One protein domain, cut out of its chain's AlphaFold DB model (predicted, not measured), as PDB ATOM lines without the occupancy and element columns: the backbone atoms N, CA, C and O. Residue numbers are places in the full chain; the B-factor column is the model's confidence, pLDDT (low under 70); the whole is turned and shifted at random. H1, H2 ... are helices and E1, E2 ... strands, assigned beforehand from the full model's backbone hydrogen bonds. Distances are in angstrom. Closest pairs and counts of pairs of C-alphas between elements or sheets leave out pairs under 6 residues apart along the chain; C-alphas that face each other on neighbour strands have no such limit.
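What this domain is: This is residues 2 to 88 of the 191 residues of an uncharacterized protein of Cryobacterium levicorallinum (UniProt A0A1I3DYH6). Little regular structure is here: a small antiparallel sheet, E1, E2, E3, with helix H1 as an arm whose residues 2 to 7 stick out, and a long loop, residues 43 to 61, that folds back on itself. The 87 printed residues have named elements in the order H1, E1, E2, H2, E3, H3, holding 34 residues, class mixed. The whole is loose, radius of gyration of the C-alphas 15.4 A, spans 43 by 33 by 27 A.

How they stand to each other: Start at H1, residues 2 to 16, where every O i to N i+4 pair is within hydrogen-bond range; it is not on the sheet. E1, residues 21 to 23, and E2, residues 32 to 35, form a hairpin; look at N 23 and O 33, 2.8 A. H2, residues 39 to 42, is apart from H1. E3, residues 62 to 65, neighbours E2; find N 34 and O 63, 2.8 A. H3, residues 75 to 78, is apart from E2.

Where its parts are: Find C-alpha 2 at (256.796, 258.936, 177.912); H1 runs 21.7 A. H3 ends at (280.079, 274.471, 160.755).

The domain as a whole: The printed part has no cut; H2 to E3 is a long link. Residues 67 to 80 are under pLDDT 70.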
ATOM      1  N   ARG A   2     256.708 257.758 177.010       73.25
ATOM      2  CA  ARG A   2     256.796 258.936 177.912       73.25
ATOM      3  C   ARG A   2     258.043 258.939 178.817       73.25
ATOM      4  O   ARG A   2     258.822 259.881 178.743       73.25
ATOM      5  N   GLN A   3     258.318 257.831 179.508       81.69
ATOM      6  CA  GLN A   3     259.491 257.680 180.389       81.69
ATOM      7  C   GLN A   3     260.836 257.943 179.680       81.69
ATOM      8  O   GLN A   3     261.713 258.618 180.207       81.69
ATOM      9  N   ALA A   4     260.993 257.481 178.433       81.62
ATOM     10  CA  ALA A   4     262.211 257.719 177.649       81.62
ATOM     11  C   ALA A   4     262.415 259.204 177.287       81.62
ATOM     12  O   ALA A   4     263.550 259.664 177.138       81.62
ATOM     13  N   LYS A   5     261.322 259.961 177.128       81.12
ATOM     14  CA  LYS A   5     261.362 261.402 176.853       81.12
ATOM     15  C   LYS A   5     261.755 262.181 178.109       81.12
ATOM     16  O   LYS A   5     262.630 263.033 178.022       81.12
ATOM     17  N   GLU A   6     261.174 261.830 179.250       84.69
ATOM     18  CA  GLU A   6     261.502 262.421 180.553       84.69
ATOM     19  C   GLU A   6     262.976 262.194 180.910       84.69
ATOM     20  O   GLU A   6     263.693 263.155 181.179       84.69
ATOM     21  N   LEU A   7     263.472 260.960 180.774       87.75
ATOM     22  CA  LEU A   7     264.881 260.626 181.010       87.75
ATOM     23  C   LEU A   7     265.835 261.414 180.096       87.75
ATOM     24  O   LEU A   7     266.919 261.834 180.499       87.75
ATOM     25  N   ARG A   8     265.452 261.626 178.832       82.25
ATOM     26  CA  ARG A   8     266.231 262.455 177.904       82.25
ATOM     27  C   ARG A   8     266.276 263.907 178.371       82.25
ATOM     28  O   ARG A   8     267.342 264.514 178.299       82.25
ATOM     29  N   ASP A   9     265.138 264.470 178.755       83.44
ATOM     30  CA  ASP A   9     265.047 265.876 179.143       83.44
ATOM     31  C   ASP A   9     265.804 266.120 180.466       83.44
ATOM     32  O   ASP A   9     266.549 267.095 180.557       83.44
ATOM     33  N   GLN A  10     265.770 265.164 181.406       86.12
ATOM     34  CA  GLN A  10     266.629 265.140 182.602       86.12
ATOM     35  C   GLN A  10     268.122 265.157 182.242       86.12
ATOM     36  O   GLN A  10     268.851 266.048 182.671       86.12
ATOM     37  N   ARG A  11     268.574 264.260 181.352       85.06
ATOM     38  CA  ARG A  11     269.973 264.239 180.881       85.06
ATOM     39  C   ARG A  11     270.394 265.540 180.194       85.06
ATOM     40  O   ARG A  11     271.571 265.888 180.191       85.06
ATOM     41  N   ILE A  12     269.469 266.241 179.538       83.56
ATOM     42  CA  ILE A  12     269.757 267.542 178.920       83.56
ATOM     43  C   ILE A  12     269.921 268.619 179.998       83.56
ATOM     44  O   ILE A  12     270.851 269.417 179.887       83.56
ATOM     45  N   ALA A  13     269.076 268.617 181.030       83.56
ATOM     46  CA  ALA A  13     269.194 269.527 182.168       83.56
ATOM     47  C   ALA A  13     270.500 269.298 182.950       83.56
ATOM     48  O   ALA A  13     271.206 270.248 183.273       83.56
ATOM     49  N   GLU A  14     270.901 268.044 183.165       83.75
ATOM     50  CA  GLU A  14     272.185 267.714 183.801       83.75
ATOM     51  C   GLU A  14     273.383 268.248 183.005       83.75
ATOM     52  O   GLU A  14     274.327 268.791 183.579       83.75
ATOM     53  N   ARG A  15     273.332 268.166 181.669       81.56
ATOM     54  CA  ARG A  15     274.383 268.697 180.782       81.56
ATOM     55  C   ARG A  15     274.502 270.215 180.833       81.56
ATOM     56  O   ARG A  15     275.558 270.742 180.492       81.56
ATOM     57  N   GLU A  16     273.449 270.924 181.230       79.75
ATOM     58  CA  GLU A  16     273.477 272.382 181.326       79.75
ATOM     59  C   GLU A  16     274.495 272.866 182.365       79.75
ATOM     60  O   GLU A  16     275.175 273.867 182.123       79.75
ATOM     61  N   LYS A  17     274.701 272.094 183.443       80.62
ATOM     62  CA  LYS A  17     275.734 272.347 184.462       80.62
ATOM     63  C   LYS A  17     277.146 272.401 183.871       80.62
ATOM     64  O   LYS A  17     277.976 273.171 184.340       80.62
ATOM     65  N   TYR A  18     277.395 271.639 182.806       78.31
ATOM     66  CA  TYR A  18     278.690 271.537 182.124       78.31
ATOM     67  C   TYR A  18     278.806 272.456 180.896       78.31
ATOM     68  O   TYR A  18     279.778 272.383 180.139       78.31
ATOM     69  N   ARG A  19     277.824 273.332 180.646       78.75
ATOM     70  CA  ARG A  19     277.816 274.189 179.457       78.75
ATOM     71  C   ARG A  19     278.795 275.354 179.600       78.75
ATOM     72  O   ARG A  19     278.618 276.236 180.437       78.75
ATOM     73  N   ALA A  20     279.762 275.427 178.688       81.31
ATOM     74  CA  ALA A  20     280.629 276.593 178.567       81.31
ATOM     75  C   ALA A  20     279.823 277.827 178.108       81.31
ATOM     76  O   ALA A  20     279.125 277.790 177.086       81.31
ATOM     77  N   LYS A  21     279.909 278.933 178.855       83.69
ATOM     78  CA  LYS A  21     279.166 280.172 178.560       83.69
ATOM     79  C   LYS A  21     280.018 281.106 177.702       83.69
ATOM     80  O   LYS A  21     281.190 281.293 178.007       83.69
ATOM     81  N   PRO A  22     279.485 281.715 176.634       84.88
ATOM     82  CA  PRO A  22     280.276 282.638 175.832       84.88
ATOM     83  C   PRO A  22     280.675 283.879 176.642       84.88
ATOM     84  O   PRO A  22     279.848 284.454 177.349       84.88
ATOM     85  N   LYS A  23     281.928 284.316 176.501       83.88
ATOM     86  CA  LYS A  23     282.479 285.514 177.139       83.88
ATOM     87  C   LYS A  23     282.725 286.594 176.090       83.88
ATOM     88  O   LYS A  23     283.559 286.423 175.205       83.88
ATOM     89  N   GLY A  24     282.023 287.718 176.224       81.69
ATOM     90  CA  GLY A  24     282.185 288.878 175.348       81.69
ATOM     91  C   GLY A  24     281.686 288.667 173.913       81.69
ATOM     92  O   GLY A  24     280.969 287.709 173.596       81.69
ATOM     93  N   LYS A  25     282.050 289.616 173.044       79.88
ATOM     94  CA  LYS A  25     281.716 289.589 171.616       79.88
ATOM     95  C   LYS A  25     282.645 288.640 170.857       79.88
ATOM     96  O   LYS A  25     283.764 288.354 171.279       79.88
ATOM     97  N   ARG A  26     282.150 288.142 169.725       79.12
ATOM     98  CA  ARG A  26     282.949 287.363 168.777       79.12
ATOM     99  C   ARG A  26     284.046 288.260 168.201       79.12
ATOM    100  O   ARG A  26     283.784 289.427 167.918       79.12
ATOM    101  N   ARG A  27     285.263 287.735 168.084       81.75
ATOM    102  CA  ARG A  27     286.406 288.491 167.570       81.75
ATOM    103  C   ARG A  27     286.304 288.664 166.043       81.75
ATOM    104  O   ARG A  27     285.570 287.903 165.409       81.75
ATOM    105  N   PRO A  28     287.031 289.629 165.446       75.88
ATOM    106  CA  PRO A  28     287.030 289.844 163.994       75.88
ATOM    107  C   PRO A  28     287.500 288.627 163.185       75.88
ATOM    108  O   PRO A  28     287.012 288.391 162.089       75.88
ATOM    109  N   ASP A  29     288.391 287.810 163.751       71.94
ATOM    110  CA  ASP A  29     288.845 286.526 163.188       71.94
ATOM    111  C   ASP A  29     287.791 285.402 163.301       71.94
ATOM    112  O   ASP A  29     288.044 284.249 162.959       71.94
ATOM    113  N   GLY A  30     286.613 285.718 163.842       71.25
ATOM    114  CA  GLY A  30     285.534 284.786 164.107       71.25
ATOM    115  C   GLY A  30     285.751 283.913 165.344       71.25
ATOM    116  O   GLY A  30     284.822 283.193 165.719       71.25
ATOM    117  N   SER A  31     286.911 283.930 165.999       77.12
ATOM    118  CA  SER A  31     287.118 283.150 167.219       77.12
ATOM    119  C   SER A  31     286.237 283.675 168.356       77.12
ATOM    120  O   SER A  31     285.801 284.836 168.375       77.12
ATOM    121  N   ARG A  32     285.903 282.800 169.309       80.94
ATOM    122  CA  ARG A  32     285.063 283.173 170.450       80.94
ATOM    123  C   ARG A  32     285.607 282.600 171.744       80.94
ATOM    124  O   ARG A  32     285.948 281.423 171.831       80.94
ATOM    125  N   GLN A  33     285.666 283.454 172.759       85.31
ATOM    126  CA  GLN A  33     286.037 283.057 174.106       85.31
ATOM    127  C   GLN A  33     284.816 282.510 174.845       85.31
ATOM    128  O   GLN A  33     283.715 283.056 174.748       85.31
ATOM    129  N   TYR A  34     285.021 281.441 175.600       85.62
ATOM    130  CA  TYR A  34     284.043 280.813 176.474       85.62
ATOM    131  C   TYR A  34     284.614 280.720 177.888       85.62
ATOM    132  O   TYR A  34     285.816 280.539 178.076       85.62
ATOM    133  N   LEU A  35     283.748 280.863 178.880       85.19
ATOM    134  CA  LEU A  35     283.998 280.547 180.276       85.19
ATOM    135  C   LEU A  35     283.780 279.053 180.467       85.19
ATOM    136  O   LEU A  35     282.758 278.519 180.020       85.19
ATOM    137  N   TYR A  36     284.736 278.399 181.120       82.19
ATOM    138  CA  TYR A  36     284.495 277.052 181.614       82.19
ATOM    139  C   TYR A  36     283.377 277.084 182.667       82.19
ATOM    140  O   TYR A  36     283.180 278.117 183.313       82.19
ATOM    141  N   PRO A  37     282.627 275.985 182.832       77.88
ATOM    142  CA  PRO A  37     281.663 275.871 183.916       77.88
ATOM    143  C   PRO A  37     282.365 275.964 185.272       77.88
ATOM    144  O   PRO A  37     283.454 275.410 185.440       77.88
ATOM    145  N   ASP A  38     281.744 276.643 186.237       74.31
ATOM    146  CA  ASP A  38     282.309 276.747 187.581       74.31
ATOM    147  C   ASP A  38     282.414 275.353 188.225       74.31
ATOM    148  O   ASP A  38     281.416 274.627 188.243       74.31
ATOM    149  N   PRO A  39     283.571 274.983 188.810       69.50
ATOM    150  CA  PRO A  39     283.777 273.696 189.485       69.50
ATOM    151  C   PRO A  39     282.744 273.342 190.552       69.50
ATOM    152  O   PRO A  39     282.431 272.175 190.767       69.50
ATOM    153  N   LYS A  40     282.172 274.367 191.187       70.88
ATOM    154  CA  LYS A  40     281.131 274.230 192.209       70.88
ATOM    155  C   LYS A  40     279.791 273.731 191.651       70.88
ATOM    156  O   LYS A  40     278.985 273.227 192.416       70.88
ATOM    157  N   ASN A  41     279.544 273.867 190.344       68.44
ATOM    158  CA  ASN A  41     278.264 273.502 189.725       68.44
ATOM    159  C   ASN A  41     278.167 272.016 189.335       68.44
ATOM    160  O   ASN A  41     277.078 271.565 188.981       68.44
ATOM    161  N   TYR A  42     279.277 271.272 189.364       65.44
ATOM    162  CA  TYR A  42     279.340 269.840 189.042       65.44
ATOM    163  C   TYR A  42     279.977 269.009 190.167       65.44
ATOM    164  O   TYR A  42     280.642 268.008 189.914       65.44
ATOM    165  N   ASP A  43     279.807 269.455 191.414       62.25
ATOM    166  CA  ASP A  43     280.273 268.761 192.625       62.25
ATOM    167  C   ASP A  43     281.794 268.487 192.653       62.25
ATOM    168  O   ASP A  43     282.273 267.636 193.397       62.25
ATOM    169  N   GLY A  44     282.580 269.223 191.853       57.94
ATOM    170  CA  GLY A  44     284.037 269.083 191.770       57.94
ATOM    171  C   GLY A  44     284.539 267.858 190.996       57.94
ATOM    172  O   GLY A  44     285.746 267.635 190.965       57.94
ATOM    173  N   LEU A  45     283.655 267.093 190.350       62.12
ATOM    174  CA  LEU A  45     283.984 265.833 189.677       62.12
ATOM    175  C   LEU A  45     283.925 266.011 188.152       62.12
ATOM    176  O   LEU A  45     282.848 266.080 187.561       62.12
ATOM    177  N   ALA A  46     285.079 266.096 187.489       63.53
ATOM    178  CA  ALA A  46     285.145 265.988 186.033       63.53
ATOM    179  C   ALA A  46     285.432 264.527 185.664       63.53
ATOM    180  O   ALA A  46     286.350 263.935 186.212       63.53
ATOM    181  N   VAL A  47     284.665 263.934 184.750       64.81
ATOM    182  CA  VAL A  47     284.898 262.554 184.282       64.81
ATOM    183  C   VAL A  47     285.505 262.599 182.886       64.81
ATOM    184  O   VAL A  47     284.968 263.280 182.004       64.81
ATOM    185  N   ASP A  48     286.590 261.862 182.655       65.69
ATOM    186  CA  ASP A  48     287.053 261.614 181.291       65.69
ATOM    187  C   ASP A  48     286.123 260.608 180.607       65.69
ATOM    188  O   ASP A  48     285.999 259.454 181.017       65.69
ATOM    189  N   HIS A  49     285.483 261.019 179.516       61.72
ATOM    190  CA  HIS A  49     284.608 260.137 178.748       61.72
ATOM    191  C   HIS A  49     285.339 258.975 178.052       61.72
ATOM    192  O   HIS A  49     284.663 258.061 177.580       61.72
ATOM    193  N   LYS A  50     286.674 259.004 177.938       68.25
ATOM    194  CA  LYS A  50     287.454 257.932 177.298       68.25
ATOM    195  C   LYS A  50     287.996 256.899 178.282       68.25
ATOM    196  O   LYS A  50     288.015 255.724 177.933       68.25
ATOM    197  N   THR A  51     288.440 257.323 179.463       67.50
ATOM    198  CA  THR A  51     289.057 256.439 180.470       67.50
ATOM    199  C   THR A  51     288.134 256.137 181.650       67.50
ATOM    200  O   THR A  51     288.357 255.159 182.352       67.50
ATOM    201  N   GLY A  52     287.071 256.923 181.852       67.75
ATOM    202  CA  GLY A  52     286.129 256.754 182.963       67.75
ATOM    203  C   GLY A  52     286.660 257.245 184.312       67.75
ATOM    204  O   GLY A  52     285.967 257.110 185.319       67.75
ATOM    205  N   GLU A  53     287.860 257.822 184.342       74.25
ATOM    206  CA  GLU A  53     288.499 258.310 185.560       74.25
ATOM    207  C   GLU A  53     288.021 259.715 185.940       74.25
ATOM    208  O   GLU A  53     287.638 260.533 185.094       74.25
ATOM    209  N   LEU A  54     288.061 259.987 187.244       68.44
ATOM    210  CA  LEU A  54     287.795 261.298 187.821       68.44
ATOM    211  C   LEU A  54     289.046 262.172 187.691       68.44
ATOM    212  O   LEU A  54     290.100 261.851 188.234       68.44
ATOM    213  N   ILE A  55     288.922 263.286 186.979       70.88
ATOM    214  CA  ILE A  55     289.978 264.278 186.779       70.88
ATOM    215  C   ILE A  55     289.738 265.465 187.717       70.88
ATOM    216  O   ILE A  55     288.596 265.878 187.946       70.88
ATOM    217  N   GLU A  56     290.829 266.060 188.213       65.94
ATOM    218  CA  GLU A  56     290.779 267.356 188.891       65.94
ATOM    219  C   GLU A  56     290.037 268.407 188.040       65.94
ATOM    220  O   GLU A  56     290.261 268.524 186.828       65.94
ATOM    221  N   PRO A  57     289.180 269.235 188.659       67.00
ATOM    222  CA  PRO A  57     288.460 270.273 187.944       67.00
ATOM    223  C   PRO A  57     289.427 271.240 187.250       67.00
ATOM    224  O   PRO A  57     290.449 271.667 187.797       67.00
ATOM    225  N   ILE A  58     289.085 271.618 186.018       68.50
ATOM    226  CA  ILE A  58     289.928 272.472 185.176       68.50
ATOM    227  C   ILE A  58     290.176 273.816 185.881       68.50
ATOM    228  O   ILE A  58     289.259 274.608 186.083       68.50
ATOM    229  N   ARG A  59     291.444 274.120 186.196       67.25
ATOM    230  CA  ARG A  59     291.849 275.386 186.849       67.25
ATOM    231  C   ARG A  59     291.758 276.609 185.925       67.25
ATOM    232  O   ARG A  59     291.758 277.753 186.381       67.25
ATOM    233  N   LYS A  60     291.700 276.392 184.608       72.69
ATOM    234  CA  LYS A  60     291.570 277.468 183.614       72.69
ATOM    235  C   LYS A  60     290.146 278.023 183.644       72.69
ATOM    236  O   LYS A  60     289.186 277.274 183.566       72.69
ATOM    237  N   LYS A  61     290.008 279.351 183.681       76.94
ATOM    238  CA  LYS A  61     288.693 280.023 183.699       76.94
ATOM    239  C   LYS A  61     288.062 280.163 182.311       76.94
ATOM    240  O   LYS A  61     286.848 280.299 182.199       76.94
ATOM    241  N   THR A  62     288.862 280.167 181.240       83.00
ATOM    242  CA  THR A  62     288.356 280.405 179.878       83.00
ATOM    243  C   THR A  62     289.068 279.582 178.810       83.00
ATOM    244  O   THR A  62     290.258 279.306 178.942       83.00
ATOM    245  N   VAL A  63     288.362 279.308 177.710       82.38
ATOM    246  CA  VAL A  63     288.883 278.736 176.455       82.38
ATOM    247  C   VAL A  63     288.581 279.680 175.312       82.38
ATOM    248  O   VAL A  63     287.490 280.238 175.248       82.38
ATOM    249  N   VAL A  64     289.510 279.825 174.375       80.94
ATOM    250  CA  VAL A  64     289.215 280.432 173.076       80.94
ATOM    251  C   VAL A  64     289.006 279.310 172.072       80.94
ATOM    252  O   VAL A  64     289.912 278.516 171.833       80.94
ATOM    253  N   ILE A  65     287.805 279.236 171.502       77.25
ATOM    254  CA  ILE A  65     287.513 278.334 170.391       77.25
ATOM    255  C   ILE A  65     287.836 279.105 169.105       77.25
ATOM    256  O   ILE A  65     287.211 280.145 168.857       77.25
ATOM    257  N   PRO A  66     288.820 278.659 168.305       71.50
ATOM    258  CA  PRO A  66     289.162 279.328 167.058       71.50
ATOM    259  C   PRO A  66     288.001 279.201 166.064       71.50
ATOM    260  O   PRO A  66     287.384 278.141 165.966       71.50
ATOM    261  N   ALA A  67     287.716 280.262 165.308       63.66
ATOM    262  CA  ALA A  67     287.008 280.094 164.043       63.66
ATOM    263  C   ALA A  67     288.036 279.912 162.938       63.66
ATOM    264  O   ALA A  67     289.130 280.475 162.992       63.66
ATOM    265  N   GLY A  68     287.707 279.051 161.982       55.97
ATOM    266  CA  GLY A  68     288.629 278.668 160.930       55.97
ATOM    267  C   GLY A  68     289.041 279.863 160.081       55.97
ATOM    268  O   GLY A  68     288.217 280.452 159.396       55.97
ATOM    269  N   LYS A  69     290.337 280.176 160.098       53.25
ATOM    270  CA  LYS A  69     291.050 280.675 158.913       53.25
ATOM    271  C   LYS A  69     291.676 279.507 158.127       53.25
ATOM    272  O   LYS A  69     291.885 279.617 156.928       53.25
ATOM    273  N   ASP A  70     291.897 278.369 158.800       57.97
ATOM    274  CA  ASP A  70     292.376 277.114 158.212       57.97
ATOM    275  C   ASP A  70     291.192 276.230 157.762       57.97
ATOM    276  O   ASP A  70     290.292 275.982 158.576       57.97
ATOM    277  N   PRO A  71     291.207 275.643 156.549       54.97
ATOM    278  CA  PRO A  71     290.128 274.778 156.044       54.97
ATOM    279  C   PRO A  71     289.885 273.524 156.908       54.97
ATOM    280  O   PRO A  71     288.776 272.994 156.958       54.97
ATOM    281  N   ALA A  72     290.886 273.072 157.673       54.50
ATOM    282  CA  ALA A  72     290.728 271.992 158.653       54.50
ATOM    283  C   ALA A  72     289.966 272.425 159.928       54.50
ATOM    284  O   ALA A  72     289.285 271.605 160.551       54.50
ATOM    285  N   LYS A  73     290.054 273.709 160.308       51.06
ATOM    286  CA  LYS A  73     289.441 274.303 161.516       51.06
ATOM    287  C   LYS A  73     288.105 274.997 161.240       51.06
ATOM    288  O   LYS A  73     287.373 275.307 162.176       51.06
ATOM    289  N   ASP A  74     287.743 275.161 159.970       51.25
ATOM    290  CA  ASP A  74     286.456 275.704 159.508       51.25
ATOM    291  C   ASP A  74     285.241 274.864 159.972       51.25
ATOM    292  O   ASP A  74     284.106 275.329 160.113       51.25
ATOM    293  N   LYS A  75     285.510 273.617 160.373       52.00
ATOM    294  CA  LYS A  75     284.567 272.744 161.081       52.00
ATOM    295  C   LYS A  75     283.994 273.385 162.352       52.00
ATOM    296  O   LYS A  75     282.829 273.157 162.659       52.00
ATOM    297  N   ALA A  76     284.764 274.198 163.079       52.47
ATOM    298  CA  ALA A  76     284.304 274.793 164.335       52.47
ATOM    299  C   ALA A  76     283.111 275.743 164.135       52.47
ATOM    300  O   ALA A  76     282.214 275.790 164.977       52.47
ATOM    301  N   LEU A  77     283.057 276.453 163.002       55.81
ATOM    302  CA  LEU A  77     281.916 277.294 162.653       55.81
ATOM    303  C   LEU A  77     280.761 276.468 162.074       55.81
ATOM    304  O   LEU A  77     279.608 276.714 162.425       55.81
ATOM    305  N   LYS A  78     281.066 275.431 161.280       54.88
ATOM    306  CA  LYS A  78     280.079 274.471 160.755       54.88
ATOM    307  C   LYS A  78     279.288 273.750 161.857       54.88
ATOM    308  O   LYS A  78     278.107 273.473 161.673       54.88
ATOM    309  N   TYR A  79     279.924 273.459 162.993       58.12
ATOM    310  CA  TYR A  79     279.291 272.835 164.166       58.12
ATOM    311  C   TYR A  79     278.940 273.839 165.275       58.12
ATOM    312  O   TYR A  79     278.535 273.442 166.369       58.12
ATOM    313  N   GLY A  80     279.090 275.140 165.010       65.94
ATOM    314  CA  GLY A  80     278.778 276.200 165.957       65.94
ATOM    315  C   GLY A  80     277.278 276.263 166.216       65.94
ATOM    316  O   GLY A  80     276.527 276.845 165.439       65.94
ATOM    317  N   GLN A  81     276.837 275.670 167.323       73.50
ATOM    318  CA  GLN A  81     275.427 275.621 167.682       73.50
ATOM    319  C   GLN A  81     275.128 276.539 168.870       73.50
ATOM    320  O   GLN A  81     275.684 276.374 169.956       73.50
ATOM    321  N   THR A  82     274.227 277.507 168.680       78.00
ATOM    322  CA  THR A  82     273.839 278.455 169.741       78.00
ATOM    323  C   THR A  82     273.069 277.765 170.864       78.00
ATOM    324  O   THR A  82     273.348 277.982 172.045       78.00
ATOM    325  N   TYR A  83     272.101 276.922 170.500       82.88
ATOM    326  CA  TYR A  83     271.256 276.192 171.443       82.88
ATOM    327  C   TYR A  83     271.808 274.788 171.684       82.88
ATOM    328  O   TYR A  83     272.287 274.175 170.732       82.88
ATOM    329  N   PRO A  84     271.703 274.223 172.896       82.00
ATOM    330  CA  PRO A  84     272.121 272.848 173.146       82.00
ATOM    331  C   PRO A  84     271.373 271.874 172.234       82.00
ATOM    332  O   PRO A  84     270.146 271.953 172.104       82.00
ATOM    333  N   HIS A  85     272.095 270.955 171.599       82.56
ATOM    334  CA  HIS A  85     271.493 269.949 170.728       82.56
ATOM    335  C   HIS A  85     270.385 269.195 171.458       82.56
ATOM    336  O   HIS A  85     270.525 268.845 172.629       82.56
ATOM    337  N   LYS A  86     269.269 268.952 170.759       83.38
ATOM    338  CA  LYS A  86     268.106 268.228 171.282       83.38
ATOM    339  C   LYS A  86     267.327 268.920 172.414       83.38
ATOM    340  O   LYS A  86     266.305 268.345 172.800       83.38
ATOM    341  N   SER A  87     267.725 270.109 172.876       84.88
ATOM    342  CA  SER A  87     266.947 270.920 173.831       84.88
ATOM    343  C   SER A  87     265.585 271.350 173.262       84.88
ATOM    344  O   SER A  87     265.423 271.381 172.038       84.88
ATOM    345  N   PRO A  88     264.594 271.694 174.109       84.62
ATOM    346  CA  PRO A  88     263.300 272.197 173.644       84.62
ATOM    347  C   PRO A  88     263.431 273.433 172.745       84.62
ATOM    348  O   PRO A  88     262.871 273.454 171.652       84.62
TER     349      PRO A  88